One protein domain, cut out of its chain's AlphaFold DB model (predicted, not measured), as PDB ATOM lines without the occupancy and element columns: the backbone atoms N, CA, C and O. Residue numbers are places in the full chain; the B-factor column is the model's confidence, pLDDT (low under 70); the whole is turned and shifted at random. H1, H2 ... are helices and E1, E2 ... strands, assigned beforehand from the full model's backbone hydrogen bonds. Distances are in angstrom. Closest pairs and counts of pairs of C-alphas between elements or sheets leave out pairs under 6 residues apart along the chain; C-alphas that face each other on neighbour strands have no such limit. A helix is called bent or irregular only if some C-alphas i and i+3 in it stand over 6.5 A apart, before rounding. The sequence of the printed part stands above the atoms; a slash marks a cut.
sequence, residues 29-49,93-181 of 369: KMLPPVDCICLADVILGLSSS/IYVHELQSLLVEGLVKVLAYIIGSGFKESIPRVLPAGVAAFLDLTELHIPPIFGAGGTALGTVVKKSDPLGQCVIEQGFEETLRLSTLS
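Overview. This is residues 29 to 49 and 93 to 181 of the 369 residues of the protein "AIR synthase" of Anopheles epiroticus (UniProt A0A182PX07). The domain has little regular structure: a small three-stranded sheet with long loops about it, H2 grazing it, and H1 and H3 lying away from it, far from each other. The 110 printed residues, 40 in named elements, run H1 H2 E1 E2 E3 H3; the class is mixed, as is the sheet, order E2 E1 E3. It is compact, radius of gyration of the C-alphas 14.9 A, spanning 45 by 39 by 22 A.

Arrangement. E1, residues 130 to 135, and E2, residues 153 to 157, form an antiparallel hairpin; N 133 and O 154, 2.8 A apart, are within hydrogen-bond range. E3, residues 166 to 169, is parallel to E1, with N 134 and O 167 within range at 2.9 A. Residues 42 to 43 pair antiparallel with residues 153 to 154 of E2. H2, residues 117 to 121, only grazes the sheet; its closest C-alphas to E3 are those of Lys 119 and Val 166, 5.4 A. H1, residues 95 to 103, and H3, residues 171 to 181, are apart. Every O i to N i+4 pair is within range in H2 and H3, 3 of 5 in H1.

Along the chain. E1 measures 16.3 A, H3 15.5 A, from first to last C-alpha. H1 is only just irregular, C-alphas 97 and 100 being 6.9 A apart; it begins at C-alpha 95 (154.814, 198.536, 198.885). H3 ends at C-alpha 181 (141.134, 167.691, 200.999).

Size, cuts and confidence. Residues 50 to 92 are cut out, a gap of 9.2 A between C-alphas 49 and 93. The links H1 to H2 and E1 to E2 are long. Confidence is low at residues 34, 115 to 116 and 137 to 181.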
ATOM      1  N   LYS A  29     160.940 206.286 184.022       70.88
ATOM      2  CA  LYS A  29     160.999 205.316 185.129       70.88
ATOM      3  C   LYS A  29     159.826 204.328 185.114       70.88
ATOM      4  O   LYS A  29     159.786 203.427 185.946       70.88
ATOM      5  N   MET A  30     158.908 204.469 184.152       76.62
ATOM      6  CA  MET A  30     157.781 203.555 183.996       76.62
ATOM      7  C   MET A  30     158.248 202.139 183.656       76.62
ATOM      8  O   MET A  30     159.074 201.930 182.766       76.62
ATOM      9  N   LEU A  31     157.646 201.161 184.331       81.38
ATOM     10  CA  LEU A  31     157.830 199.745 184.035       81.38
ATOM     11  C   LEU A  31     156.768 199.230 183.038       81.38
ATOM     12  O   LEU A  31     155.614 199.662 183.109       81.38
ATOM     13  N   PRO A  32     157.106 198.242 182.189       77.38
ATOM     14  CA  PRO A  32     158.466 197.774 181.920       77.38
ATOM     15  C   PRO A  32     159.252 198.792 181.072       77.38
ATOM     16  O   PRO A  32     158.683 199.371 180.141       77.38
ATOM     17  N   PRO A  33     160.559 198.984 181.325       71.06
ATOM     18  CA  PRO A  33     161.434 199.654 180.376       71.06
ATOM     19  C   PRO A  33     161.459 198.893 179.044       71.06
ATOM     20  O   PRO A  33     161.270 197.675 178.998       71.06
ATOM     21  N   VAL A  34     161.710 199.607 177.946       68.00
ATOM     22  CA  VAL A  34     161.801 198.998 176.610       68.00
ATOM     23  C   VAL A  34     162.907 197.932 176.599       68.00
ATOM     24  O   VAL A  34     164.006 198.183 177.089       68.00
ATOM     25  N   ASP A  35     162.599 196.745 176.066       72.69
ATOM     26  CA  ASP A  35     163.525 195.620 175.851       72.69
ATOM     27  C   ASP A  35     164.300 195.122 177.092       72.69
ATOM     28  O   ASP A  35     165.364 194.517 176.973       72.69
ATOM     29  N   CYS A  36     163.782 195.330 178.308       80.50
ATOM     30  CA  CYS A  36     164.507 194.969 179.533       80.50
ATOM     31  C   CYS A  36     164.432 193.479 179.918       80.50
ATOM     32  O   CYS A  36     165.240 193.010 180.728       80.50
ATOM     33  N   ILE A  37     163.433 192.751 179.407       86.81
ATOM     34  CA  ILE A  37     163.176 191.343 179.747       86.81
ATOM     35  C   ILE A  37     163.980 190.441 178.810       86.81
ATOM     36  O   ILE A  37     163.810 190.482 177.592       86.81
ATOM     37  N   CYS A  38     164.809 189.587 179.399       84.94
ATOM     38  CA  CYS A  38     165.701 188.660 178.716       84.94
ATOM     39  C   CYS A  38     165.319 187.203 179.016       84.94
ATOM     40  O   CYS A  38     164.668 186.891 180.014       84.94
ATOM     41  N   LEU A  39     165.765 186.280 178.160       81.88
ATOM     42  CA  LEU A  39     165.689 184.848 178.462       81.88
ATOM     43  C   LEU A  39     166.462 184.535 179.750       81.88
ATOM     44  O   LEU A  39     167.488 185.160 180.017       81.88
ATOM     45  N   ALA A  40     165.982 183.548 180.507       80.44
ATOM     46  CA  ALA A  40     166.503 183.156 181.819       80.44
ATOM     47  C   ALA A  40     166.340 184.199 182.945       80.44
ATOM     48  O   ALA A  40     166.811 183.954 184.056       80.44
ATOM     49  N   ASP A  41     165.625 185.308 182.713       84.62
ATOM     50  CA  ASP A  41     165.173 186.167 183.809       84.62
ATOM     51  C   ASP A  41     164.317 185.370 184.810       84.62
ATOM     52  O   ASP A  41     163.545 184.472 184.447       84.62
ATOM     53  N   VAL A  42     164.470 185.717 186.089       84.81
ATOM     54  CA  VAL A  42     163.818 185.035 187.211       84.81
ATOM     55  C   VAL A  42     162.450 185.650 187.483       84.81
ATOM     56  O   VAL A  42     162.309 186.871 187.555       84.81
ATOM     57  N   ILE A  43     161.443 184.798 187.693       86.44
ATOM     58  CA  ILE A  43     160.094 185.214 188.081       86.44
ATOM     59  C   ILE A  43     159.921 184.983 189.582       86.44
ATOM     60  O   ILE A  43     159.922 183.848 190.060       86.44
ATOM     61  N   LEU A  44     159.742 186.071 190.334       84.88
ATOM     62  CA  LEU A  44     159.506 186.022 191.775       84.88
ATOM     63  C   LEU A  44     158.012 186.172 192.084       84.88
ATOM     64  O   LEU A  44     157.372 187.138 191.674       84.88
ATOM     65  N   GLY A  45     157.463 185.215 192.833       84.12
ATOM     66  CA  GLY A  45     156.103 185.278 193.365       84.12
ATOM     67  C   GLY A  45     156.082 185.867 194.770       84.12
ATOM     68  O   GLY A  45     156.818 185.408 195.638       84.12
ATOM     69  N   LEU A  46     155.216 186.851 195.011       82.31
ATOM     70  CA  LEU A  46     154.976 187.386 196.352       82.31
ATOM     71  C   LEU A  46     153.789 186.666 196.997       82.31
ATOM     72  O   LEU A  46     152.691 186.641 196.440       82.31
ATOM     73  N   SER A  47     154.007 186.080 198.175       77.31
ATOM     74  CA  SER A  47     152.975 185.324 198.890       77.31
ATOM     75  C   SER A  47     151.850 186.230 199.391       77.31
ATOM     76  O   SER A  47     152.095 187.195 200.121       77.31
ATOM     77  N   SER A  48     150.612 185.860 199.061       78.81
ATOM     78  CA  SER A  48     149.399 186.493 199.580       78.81
ATOM     79  C   SER A  48     149.115 186.093 201.032       78.81
ATOM     80  O   SER A  48     149.452 184.988 201.454       78.81
ATOM     81  N   SER A  49     148.469 186.980 201.795       78.50
ATOM     82  CA  SER A  49     147.936 186.665 203.129       78.50
ATOM     83  C   SER A  49     146.568 185.974 203.098       78.50
ATOM     84  O   SER A  49     146.090 185.552 204.146       78.50
ATOM     85  N   ILE A  93     150.140 194.135 201.832       85.38
ATOM     86  CA  ILE A  93     150.522 195.273 200.996       85.38
ATOM     87  C   ILE A  93     152.034 195.223 200.796       85.38
ATOM     88  O   ILE A  93     152.775 195.335 201.762       85.38
ATOM     89  N   TYR A  94     152.475 195.081 199.546       86.12
ATOM     90  CA  TYR A  94     153.881 194.817 199.197       86.12
ATOM     91  C   TYR A  94     154.730 196.073 198.966       86.12
ATOM     92  O   TYR A  94     155.843 195.991 198.454       86.12
ATOM     93  N   VAL A  95     154.179 197.258 199.246       86.81
ATOM     94  CA  VAL A  95     154.814 198.536 198.885       86.81
ATOM     95  C   VAL A  95     156.180 198.663 199.546       86.81
ATOM     96  O   VAL A  95     157.136 199.021 198.874       86.81
ATOM     97  N   HIS A  96     156.285 198.327 200.832       82.88
ATOM     98  CA  HIS A  96     157.536 198.469 201.570       82.88
ATOM     99  C   HIS A  96     158.610 197.498 201.063       82.88
ATOM    100  O   HIS A  96     159.763 197.892 200.909       82.88
ATOM    101  N   GLU A  97     158.250 196.243 200.775       83.06
ATOM    102  CA  GLU A  97     159.198 195.254 200.253       83.06
ATOM    103  C   GLU A  97     159.661 195.572 198.825       83.06
ATOM    104  O   GLU A  97     160.795 195.268 198.466       83.06
ATOM    105  N   LEU A  98     158.798 196.186 198.010       87.62
ATOM    106  CA  LEU A  98     159.115 196.509 196.619       87.62
ATOM    107  C   LEU A  98     159.791 197.869 196.446       87.62
ATOM    108  O   LEU A  98     160.493 198.064 195.458       87.62
ATOM    109  N   GLN A  99     159.598 198.814 197.369       86.56
ATOM    110  CA  GLN A  99     160.062 200.190 197.198       86.56
ATOM    111  C   GLN A  99     161.582 200.283 197.016       86.56
ATOM    112  O   GLN A  99     162.029 200.961 196.094       86.56
ATOM    113  N   SER A 100     162.376 199.595 197.841       85.62
ATOM    114  CA  SER A 100     163.841 199.600 197.704       85.62
ATOM    115  C   SER A 100     164.290 198.976 196.381       85.62
ATOM    116  O   SER A 100     165.096 199.563 195.668       85.62
ATOM    117  N   LEU A 101     163.697 197.842 196.000       86.88
ATOM    118  CA  LEU A 101     164.035 197.127 194.765       86.88
ATOM    119  C   LEU A 101     163.688 197.932 193.505       86.88
ATOM    120  O   LEU A 101     164.399 197.860 192.501       86.88
ATOM    121  N   LEU A 102     162.596 198.700 193.555       85.50
ATOM    122  CA  LEU A 102     162.189 199.613 192.488       85.50
ATOM    123  C   LEU A 102     163.146 200.805 192.377       85.50
ATOM    124  O   LEU A 102     163.536 201.165 191.270       85.50
ATOM    125  N   VAL A 103     163.559 201.390 193.508       82.94
ATOM    126  CA  VAL A 103     164.521 202.508 193.538       82.94
ATOM    127  C   VAL A 103     165.895 202.082 193.019       82.94
ATOM    128  O   VAL A 103     166.537 202.844 192.301       82.94
ATOM    129  N   GLU A 104     166.329 200.863 193.334       85.56
ATOM    130  CA  GLU A 104     167.597 200.294 192.861       85.56
ATOM    131  C   GLU A 104     167.544 199.800 191.403       85.56
ATOM    132  O   GLU A 104     168.571 199.413 190.846       85.56
ATOM    133  N   GLY A 105     166.370 199.814 190.760       83.94
ATOM    134  CA  GLY A 105     166.212 199.381 189.368       83.94
ATOM    135  C   GLY A 105     166.358 197.870 189.157       83.94
ATOM    136  O   GLY A 105     166.607 197.425 188.039       83.94
ATOM    137  N   LEU A 106     166.200 197.068 190.216       85.75
ATOM    138  CA  LEU A 106     166.310 195.604 190.160       85.75
ATOM    139  C   LEU A 106     165.029 194.935 189.641       85.75
ATOM    140  O   LEU A 106     165.051 193.785 189.202       85.75
ATOM    141  N   VAL A 107     163.902 195.649 189.685       88.94
ATOM    142  CA  VAL A 107     162.607 195.162 189.203       88.94
ATOM    143  C   VAL A 107     162.400 195.591 187.756       88.94
ATOM    144  O   VAL A 107     162.193 196.765 187.466       88.94
ATOM    145  N   LYS A 108     162.397 194.613 186.850       88.38
ATOM    146  CA  LYS A 108     162.152 194.838 185.418       88.38
ATOM    147  C   LYS A 108     160.678 195.073 185.105       88.38
ATOM    148  O   LYS A 108     160.338 195.919 184.287       88.38
ATOM    149  N   VAL A 109     159.794 194.306 185.745       89.75
ATOM    150  CA  VAL A 109     158.349 194.408 185.542       89.75
ATOM    151  C   VAL A 109     157.573 193.811 186.711       89.75
ATOM    152  O   VAL A 109     158.069 192.929 187.410       89.75
ATOM    153  N   LEU A 110     156.335 194.268 186.901       89.19
ATOM    154  CA  LEU A 110     155.396 193.728 187.880       89.19
ATOM    155  C   LEU A 110     154.141 193.224 187.159       89.19
ATOM    156  O   LEU A 110     153.411 194.004 186.549       89.19
ATOM    157  N   ALA A 111     153.872 191.921 187.244       87.81
ATOM    158  CA  ALA A 111     152.635 191.332 186.736       87.81
ATOM    159  C   ALA A 111     151.543 191.394 187.813       87.81
ATOM    160  O   ALA A 111     151.649 190.746 188.856       87.81
ATOM    161  N   TYR A 112     150.469 192.145 187.564       82.75
ATOM    162  CA  TYR A 112     149.329 192.180 188.478       82.75
ATOM    163  C   TYR A 112     148.387 190.999 188.212       82.75
ATOM    164  O   TYR A 112     147.684 190.943 187.194       82.75
ATOM    165  N   ILE A 113     148.392 190.031 189.130       82.81
ATOM    166  CA  ILE A 113     147.560 188.831 189.033       82.81
ATOM    167  C   ILE A 113     146.152 189.157 189.535       82.81
ATOM    168  O   ILE A 113     145.942 189.456 190.709       82.81
ATOM    169  N   ILE A 114     145.188 189.117 188.618       73.25
ATOM    170  CA  ILE A 114     143.765 189.358 188.891       73.25
ATOM    171  C   ILE A 114     142.961 188.096 188.583       73.25
ATOM    172  O   ILE A 114     143.538 187.052 188.307       73.25
ATOM    173  N   GLY A 115     141.627 188.177 188.610       65.50
ATOM    174  CA  GLY A 115     140.739 187.021 188.400       65.50
ATOM    175  C   GLY A 115     140.957 186.227 187.103       65.50
ATOM    176  O   GLY A 115     140.445 185.126 186.994       65.50
ATOM    177  N   SER A 116     141.731 186.753 186.150       69.00
ATOM    178  CA  SER A 116     142.163 186.065 184.932       69.00
ATOM    179  C   SER A 116     143.320 185.064 185.136       69.00
ATOM    180  O   SER A 116     143.665 184.320 184.223       69.00
ATOM    181  N   GLY A 117     143.943 185.034 186.320       75.44
ATOM    182  CA  GLY A 117     145.008 184.087 186.665       75.44
ATOM    183  C   GLY A 117     146.335 184.316 185.929       75.44
ATOM    184  O   GLY A 117     146.530 185.321 185.242       75.44
ATOM    185  N   PHE A 118     147.276 183.378 186.084       82.50
ATOM    186  CA  PHE A 118     148.641 183.498 185.551       82.50
ATOM    187  C   PHE A 118     148.688 183.525 184.021       82.50
ATOM    188  O   PHE A 118     149.359 184.389 183.453       82.50
ATOM    189  N   LYS A 119     147.925 182.640 183.364       76.81
ATOM    190  CA  LYS A 119     147.890 182.484 181.896       76.81
ATOM    191  C   LYS A 119     147.521 183.752 181.147       76.81
ATOM    192  O   LYS A 119     147.959 183.933 180.018       76.81
ATOM    193  N   GLU A 120     146.740 184.629 181.764       79.56
ATOM    194  CA  GLU A 120     146.309 185.877 181.140       79.56
ATOM    195  C   GLU A 120     147.001 187.109 181.717       79.56
ATOM    196  O   GLU A 120     147.194 188.082 180.990       79.56
ATOM    197  N   SER A 121     147.360 187.114 183.006       85.00
ATOM    198  CA  SER A 121     147.995 188.280 183.631       85.00
ATOM    199  C   SER A 121     149.475 188.409 183.275       85.00
ATOM    200  O   SER A 121     149.932 189.523 183.030       85.00
ATOM    201  N   ILE A 122     150.226 187.304 183.233       86.88
ATOM    202  CA  ILE A 122     151.679 187.339 183.001       86.88
ATOM    203  C   ILE A 122     152.021 187.712 181.550       86.88
ATOM    204  O   ILE A 122     152.869 188.583 181.361       86.88
ATOM    205  N   PRO A 123     151.352 187.184 180.507       84.81
ATOM    206  CA  PRO A 123     151.686 187.559 179.131       84.81
ATOM    207  C   PRO A 123     151.495 189.041 178.806       84.81
ATOM    208  O   PRO A 123     152.123 189.532 177.878       84.81
ATOM    209  N   ARG A 124     150.674 189.777 179.572       84.44
ATOM    210  CA  ARG A 124     150.459 191.224 179.374       84.44
ATOM    211  C   ARG A 124     151.714 192.058 179.603       84.44
ATOM    212  O   ARG A 124     151.762 193.197 179.152       84.44
ATOM    213  N   VAL A 125     152.678 191.515 180.340       86.31
ATOM    214  CA  VAL A 125     153.920 192.207 180.687       86.31
ATOM    215  C   VAL A 125     155.152 191.620 179.999       86.31
ATOM    216  O   VAL A 125     156.243 192.158 180.157       86.31
ATOM    217  N   LEU A 126     154.995 190.526 179.248       84.81
ATOM    218  CA  LEU A 126     156.087 189.889 178.517       84.81
ATOM    219  C   LEU A 126     156.200 190.460 177.094       84.81
ATOM    220  O   LEU A 126     155.176 190.727 176.461       84.81
ATOM    221  N   PRO A 127     157.422 190.610 176.553       82.94
ATOM    222  CA  PRO A 127     157.610 191.000 175.164       82.94
ATOM    223  C   PRO A 127     157.157 189.894 174.201       82.94
ATOM    224  O   PRO A 127     157.011 188.722 174.558       82.94
ATOM    225  N   ALA A 128     156.952 190.261 172.937       79.12
ATOM    226  CA  ALA A 128     156.628 189.289 171.901       79.12
ATOM    227  C   ALA A 128     157.775 188.273 171.718       79.12
ATOM    228  O   ALA A 128     158.949 188.637 171.699       79.12
ATOM    229  N   GLY A 129     157.434 186.993 171.550       76.94
ATOM    230  CA  GLY A 129     158.404 185.927 171.254       76.94
ATOM    231  C   GLY A 129     159.039 185.234 172.467       76.94
ATOM    232  O   GLY A 129     159.801 184.284 172.277       76.94
ATOM    233  N   VAL A 130     158.696 185.632 173.697       80.50
ATOM    234  CA  VAL A 130     159.100 184.927 174.929       80.50
ATOM    235  C   VAL A 130     157.891 184.350 175.669       80.50
ATOM    236  O   VAL A 130     156.753 184.761 175.438       80.50
ATOM    237  N   ALA A 131     158.134 183.377 176.545       81.44
ATOM    238  CA  ALA A 131     157.125 182.765 177.402       81.44
ATOM    239  C   ALA A 131     157.624 182.680 178.852       81.44
ATOM    240  O   ALA A 131     158.824 182.556 179.096       81.44
ATOM    241  N   ALA A 132     156.703 182.715 179.812       83.81
ATOM    242  CA  ALA A 132     157.009 182.380 181.200       83.81
ATOM    243  C   ALA A 132     156.821 180.872 181.405       83.81
ATOM    244  O   ALA A 132     155.727 180.339 181.207       83.81
ATOM    245  N   PHE A 133     157.882 180.184 181.801       81.69
ATOM    246  CA  PHE A 133     157.802 178.841 182.353       81.69
ATOM    247  C   PHE A 133     157.524 178.962 183.842       81.69
ATOM    248  O   PHE A 133     158.281 179.648 184.529       81.69
ATOM    249  N   LEU A 134     156.460 178.317 184.324       79.69
ATOM    250  CA  LEU A 134     156.136 178.309 185.739       79.69
ATOM    251  C   LEU A 134     156.226 176.907 186.351       79.69
ATOM    252  O   LEU A 134     155.443 176.024 185.996       79.69
ATOM    253  N   ASP A 135     157.153 176.722 187.290       72.44
ATOM    254  CA  ASP A 135     157.212 175.526 188.130       72.44
ATOM    255  C   ASP A 135     156.344 175.770 189.363       72.44
ATOM    256  O   ASP A 135     156.639 176.635 190.173       72.44
ATOM    257  N   LEU A 136     155.222 175.065 189.487       70.56
ATOM    258  CA  LEU A 136     154.303 175.247 190.614       70.56
ATOM    259  C   LEU A 136     154.375 174.086 191.612       70.56
ATOM    260  O   LEU A 136     153.568 174.040 192.541       70.56
ATOM    261  N   THR A 137     155.322 173.155 191.437       58.78
ATOM    262  CA  THR A 137     155.485 171.983 192.319       58.78
ATOM    263  C   THR A 137     155.805 172.388 193.755       58.78
ATOM    264  O   THR A 137     155.403 171.727 194.714       58.78
ATOM    265  N   GLU A 138     156.436 173.548 193.897       55.59
ATOM    266  CA  GLU A 138     156.563 174.294 195.126       55.59
ATOM    267  C   GLU A 138     155.715 175.595 194.992       55.59
ATOM    268  O   GLU A 138     156.316 176.642 194.887       55.59
ATOM    269  N   LEU A 139     154.354 175.646 195.035       62.16
ATOM    270  CA  LEU A 139     153.555 176.916 195.236       62.16
ATOM    271  C   LEU A 139     152.434 176.949 196.354       62.16
ATOM    272  O   LEU A 139     151.405 176.319 196.226       62.16
ATOM    273  N   HIS A 140     152.505 177.829 197.380       60.22
ATOM    274  CA  HIS A 140     152.204 177.808 198.871       60.22
ATOM    275  C   HIS A 140     151.019 178.660 198.865       60.22
ATOM    276  O   HIS A 140     151.020 179.804 199.300       60.22
ATOM    277  N   ILE A 141     150.026 178.036 198.264       66.12
ATOM    278  CA  ILE A 141     148.675 178.454 198.288       66.12
ATOM    279  C   ILE A 141     148.305 178.384 199.774       66.12
ATOM    280  O   ILE A 141     148.411 177.314 200.394       66.12
ATOM    281  N   PRO A 142     148.021 179.546 200.387       67.06
ATOM    282  CA  PRO A 142     147.568 179.594 201.763       67.06
ATOM    283  C   PRO A 142     146.313 178.725 201.928       67.06
ATOM    284  O   PRO A 142     145.477 178.727 201.025       67.06
ATOM    285  N   PRO A 143     146.120 178.047 203.074       65.38
ATOM    286  CA  PRO A 143     145.041 177.069 203.267       65.38
ATOM    287  C   PRO A 143     143.627 177.556 202.911       65.38
ATOM    288  O   PRO A 143     142.801 176.764 202.468       65.38
ATOM    289  N   ILE A 144     143.365 178.859 203.053       68.00
ATOM    290  CA  ILE A 144     142.130 179.549 202.634       68.00
ATOM    291  C   ILE A 144     141.783 179.376 201.142       68.00
ATOM    292  O   ILE A 144     140.627 179.538 200.758       68.00
ATOM    293  N   PHE A 145     142.756 179.035 200.297       65.12
ATOM    294  CA  PHE A 145     142.601 178.868 198.853       65.12
ATOM    295  C   PHE A 145     142.741 177.409 198.370       65.12
ATOM    296  O   PHE A 145     142.571 177.160 197.179       65.12
ATOM    297  N   GLY A 146     143.070 176.448 199.246       53.78
ATOM    298  CA  GLY A 146     143.676 175.162 198.841       53.78
ATOM    299  C   GLY A 146     145.194 175.133 199.098       53.78
ATOM    300  O   GLY A 146     145.703 176.075 199.677       53.78
ATOM    301  N   ALA A 147     145.952 174.083 198.754       33.28
ATOM    302  CA  ALA A 147     147.307 173.824 199.303       33.28
ATOM    303  C   ALA A 147     148.533 174.059 198.357       33.28
ATOM    304  O   ALA A 147     148.549 173.458 197.291       33.28
ATOM    305  N   GLY A 148     149.574 174.824 198.805       34.94
ATOM    306  CA  GLY A 148     151.016 174.408 199.035       34.94
ATOM    307  C   GLY A 148     152.262 174.619 198.063       34.94
ATOM    308  O   GLY A 148     152.276 173.983 197.018       34.94
ATOM    309  N   GLY A 149     153.345 175.391 198.486       33.00
ATOM    310  CA  GLY A 149     154.727 175.872 197.956       33.00
ATOM    311  C   GLY A 149     155.300 177.394 197.596       33.00
ATOM    312  O   GLY A 149     154.756 178.485 197.705       33.00
ATOM    313  N   THR A 150     156.556 177.675 197.257       38.41
ATOM    314  CA  THR A 150     156.922 178.962 196.558       38.41
ATOM    315  C   THR A 150     158.143 178.692 195.712       38.41
ATOM    316  O   THR A 150     159.161 178.364 196.291       38.41
ATOM    317  N   ALA A 151     158.053 178.907 194.405       35.50
ATOM    318  CA  ALA A 151     159.074 179.412 193.484       35.50
ATOM    319  C   ALA A 151     158.436 179.318 192.100       35.50
ATOM    320  O   ALA A 151     158.161 178.221 191.664       35.50
ATOM    321  N   LEU A 152     158.113 180.440 191.447       49.66
ATOM    322  CA  LEU A 152     157.149 180.395 190.347       49.66
ATOM    323  C   LEU A 152     157.728 179.946 189.010       49.66
ATOM    324  O   LEU A 152     156.934 179.430 188.255       49.66
ATOM    325  N   GLY A 153     159.019 180.124 188.693       54.28
ATOM    326  CA  GLY A 153     159.639 179.627 187.449       54.28
ATOM    327  C   GLY A 153     160.591 180.614 186.742       54.28
ATOM    328  O   GLY A 153     161.157 181.501 187.381       54.28
ATOM    329  N   THR A 154     160.819 180.449 185.431       56.78
ATOM    330  CA  THR A 154     161.829 181.178 184.623       56.78
ATOM    331  C   THR A 154     161.294 181.624 183.255       56.78
ATOM    332  O   THR A 154     160.311 181.087 182.755       56.78
ATOM    333  N   VAL A 155     161.919 182.610 182.603       51.94
ATOM    334  CA  VAL A 155     161.544 183.015 181.228       51.94
ATOM    335  C   VAL A 155     162.238 182.129 180.186       51.94
ATOM    336  O   VAL A 155     163.468 182.049 180.146       51.94
ATOM    337  N   VAL A 156     161.459 181.508 179.295       63.16
ATOM    338  CA  VAL A 156     161.931 180.576 178.255       63.16
ATOM    339  C   VAL A 156     161.592 181.061 176.842       63.16
ATOM    340  O   VAL A 156     160.672 181.853 176.620       63.16
ATOM    341  N   LYS A 157     162.347 180.575 175.850       62.91
ATOM    342  CA  LYS A 157     162.093 180.870 174.434       62.91
ATOM    343  C   LYS A 157     160.813 180.166 173.980       62.91
ATOM    344  O   LYS A 157     160.642 178.977 174.241       62.91
ATOM    345  N   LYS A 158     159.937 180.882 173.270       53.94
ATOM    346  CA  LYS A 158     158.678 180.322 172.770       53.94
ATOM    347  C   LYS A 158     158.956 179.245 171.707       53.94
ATOM    348  O   LYS A 158     159.623 179.525 170.712       53.94
ATOM    349  N   SER A 159     158.474 178.024 171.934       56.84
ATOM    350  CA  SER A 159     158.660 176.868 171.040       56.84
ATOM    351  C   SER A 159     157.682 176.850 169.857       56.84
ATOM    352  O   SER A 159     158.049 176.376 168.787       56.84
ATOM    353  N   ASP A 160     156.483 177.423 170.019       60.16
ATOM    354  CA  ASP A 160     155.475 177.615 168.965       60.16
ATOM    355  C   ASP A 160     155.022 179.093 168.927       60.16
ATOM    356  O   ASP A 160     154.520 179.597 169.937       60.16
ATOM    357  N   PRO A 161     155.156 179.812 167.795       52.28
ATOM    358  CA  PRO A 161     154.685 181.190 167.642       52.28
ATOM    359  C   PRO A 161     153.204 181.398 168.005       52.28
ATOM    360  O   PRO A 161     152.868 182.439 168.579       52.28
ATOM    361  N   LEU A 162     152.341 180.408 167.750       51.59
ATOM    362  CA  LEU A 162     150.901 180.426 168.063       51.59
ATOM    363  C   LEU A 162     150.560 179.746 169.404       51.59
ATOM    364  O   LEU A 162     149.420 179.823 169.858       51.59
ATOM    365  N   GLY A 163     151.545 179.126 170.057       53.00
ATOM    366  CA  GLY A 163     151.373 178.362 171.291       53.00
ATOM    367  C   GLY A 163     151.157 179.216 172.545       53.00
ATOM    368  O   GLY A 163     151.269 180.448 172.527       53.00
ATOM    369  N   GLN A 164     150.863 178.541 173.661       51.19
ATOM    370  CA  GLN A 164     150.603 179.167 174.962       51.19
ATOM    371  C   GLN A 164     151.823 179.963 175.464       51.19
ATOM    372  O   GLN A 164     152.959 179.504 175.385       51.19
ATOM    373  N   CYS A 165     151.584 181.168 175.992       53.78
ATOM    374  CA  CYS A 165     152.634 182.060 176.512       53.78
ATOM    375  C   CYS A 165     153.012 181.783 177.979       53.78
ATOM    376  O   CYS A 165     153.962 182.377 178.490       53.78
ATOM    377  N   VAL A 166     152.268 180.899 178.647       52.50
ATOM    378  CA  VAL A 166     152.542 180.417 180.004       52.50
ATOM    379  C   VAL A 166     152.467 178.899 179.981       52.50
ATOM    380  O   VAL A 166     151.455 178.344 179.551       52.50
ATOM    381  N   ILE A 167     153.533 178.244 180.429       58.12
ATOM    382  CA  ILE A 167     153.606 176.787 180.559       58.12
ATOM    383  C   ILE A 167     153.579 176.481 182.058       58.12
ATOM    384  O   ILE A 167     154.527 176.821 182.761       58.12
ATOM    385  N   GLU A 168     152.487 175.890 182.541       56.62
ATOM    386  CA  GLU A 168     152.309 175.491 183.945       56.62
ATOM    387  C   GLU A 168     152.537 173.981 184.085       56.62
ATOM    388  O   GLU A 168     151.901 173.196 183.378       56.62
ATOM    389  N   GLN A 169     153.387 173.559 185.022       52.81
ATOM    390  CA  GLN A 169     153.453 172.165 185.479       52.81
ATOM    391  C   GLN A 169     152.816 172.019 186.869       52.81
ATOM    392  O   GLN A 169     152.965 172.891 187.719       52.81
ATOM    393  N   GLY A 170     152.089 170.920 187.104       49.44
ATOM    394  CA  GLY A 170     151.556 170.555 188.429       49.44
ATOM    395  C   GLY A 170     150.291 171.296 188.897       49.44
ATOM    396  O   GLY A 170     149.785 171.005 189.981       49.44
ATOM    397  N   PHE A 171     149.737 172.226 188.105       50.91
ATOM    398  CA  PHE A 171     148.562 173.022 188.501       50.91
ATOM    399  C   PHE A 171     147.286 172.183 188.674       50.91
ATOM    400  O   PHE A 171     146.601 172.288 189.691       50.91
ATOM    401  N   GLU A 172     146.968 171.334 187.693       52.09
ATOM    402  CA  GLU A 172     145.730 170.542 187.688       52.09
ATOM    403  C   GLU A 172     145.712 169.503 188.820       52.09
ATOM    404  O   GLU A 172     144.702 169.336 189.508       52.09
ATOM    405  N   GLU A 173     146.863 168.887 189.093       52.59
ATOM    406  CA  GLU A 173     147.044 167.972 190.217       52.59
ATOM    407  C   GLU A 173     146.880 168.709 191.559       52.59
ATOM    408  O   GLU A 173     146.071 168.308 192.398       52.59
ATOM    409  N   THR A 174     147.543 169.858 191.732       50.81
ATOM    410  CA  THR A 174     147.443 170.699 192.943       50.81
ATOM    411  C   THR A 174     146.011 171.169 193.219       50.81
ATOM    412  O   THR A 174     145.536 171.128 194.364       50.81
ATOM    413  N   LEU A 175     145.280 171.561 192.174       54.25
ATOM    414  CA  LEU A 175     143.889 172.001 192.273       54.25
ATOM    415  C   LEU A 175     142.951 170.846 192.654       54.25
ATOM    416  O   LEU A 175     142.099 170.991 193.542       54.25
ATOM    417  N   ARG A 176     143.131 169.671 192.037       54.94
ATOM    418  CA  ARG A 176     142.354 168.463 192.350       54.94
ATOM    419  C   ARG A 176     142.525 168.055 193.812       54.94
ATOM    420  O   ARG A 176     141.543 167.746 194.485       54.94
ATOM    421  N   LEU A 177     143.745 168.113 194.334       53.91
ATOM    422  CA  LEU A 177     144.049 167.760 195.725       53.91
ATOM    423  C   LEU A 177     143.451 168.731 196.725       53.91
ATOM    424  O   LEU A 177     142.909 168.300 197.736       53.91
ATOM    425  N   SER A 178     143.523 170.022 196.412       52.81
ATOM    426  CA  SER A 178     142.917 171.085 197.213       52.81
ATOM    427  C   SER A 178     141.397 170.934 197.316       52.81
ATOM    428  O   SER A 178     140.795 171.276 198.329       52.81
ATOM    429  N   THR A 179     140.771 170.381 196.277       50.97
ATOM    430  CA  THR A 179     139.328 170.112 196.250       50.97
ATOM    431  C   THR A 179     138.973 168.841 197.038       50.97
ATOM    432  O   THR A 179     137.981 168.807 197.773       50.97
ATOM    433  N   LEU A 180     139.798 167.792 196.933       50.81
ATOM    434  CA  LEU A 180     139.603 166.525 197.650       50.81
ATOM    435  C   LEU A 180     139.846 166.651 199.162       50.81
ATOM    436  O   LEU A 180     139.144 166.015 199.950       50.81
ATOM    437  N   SER A 181     140.806 167.475 199.583       51.25
ATOM    438  CA  SER A 181     141.134 167.691 200.999       51.25
ATOM    439  C   SER A 181     140.024 168.402 201.783       51.25
ATOM    440  O   SER A 181     139.943 168.225 202.997       51.25
TER     441      SER A 181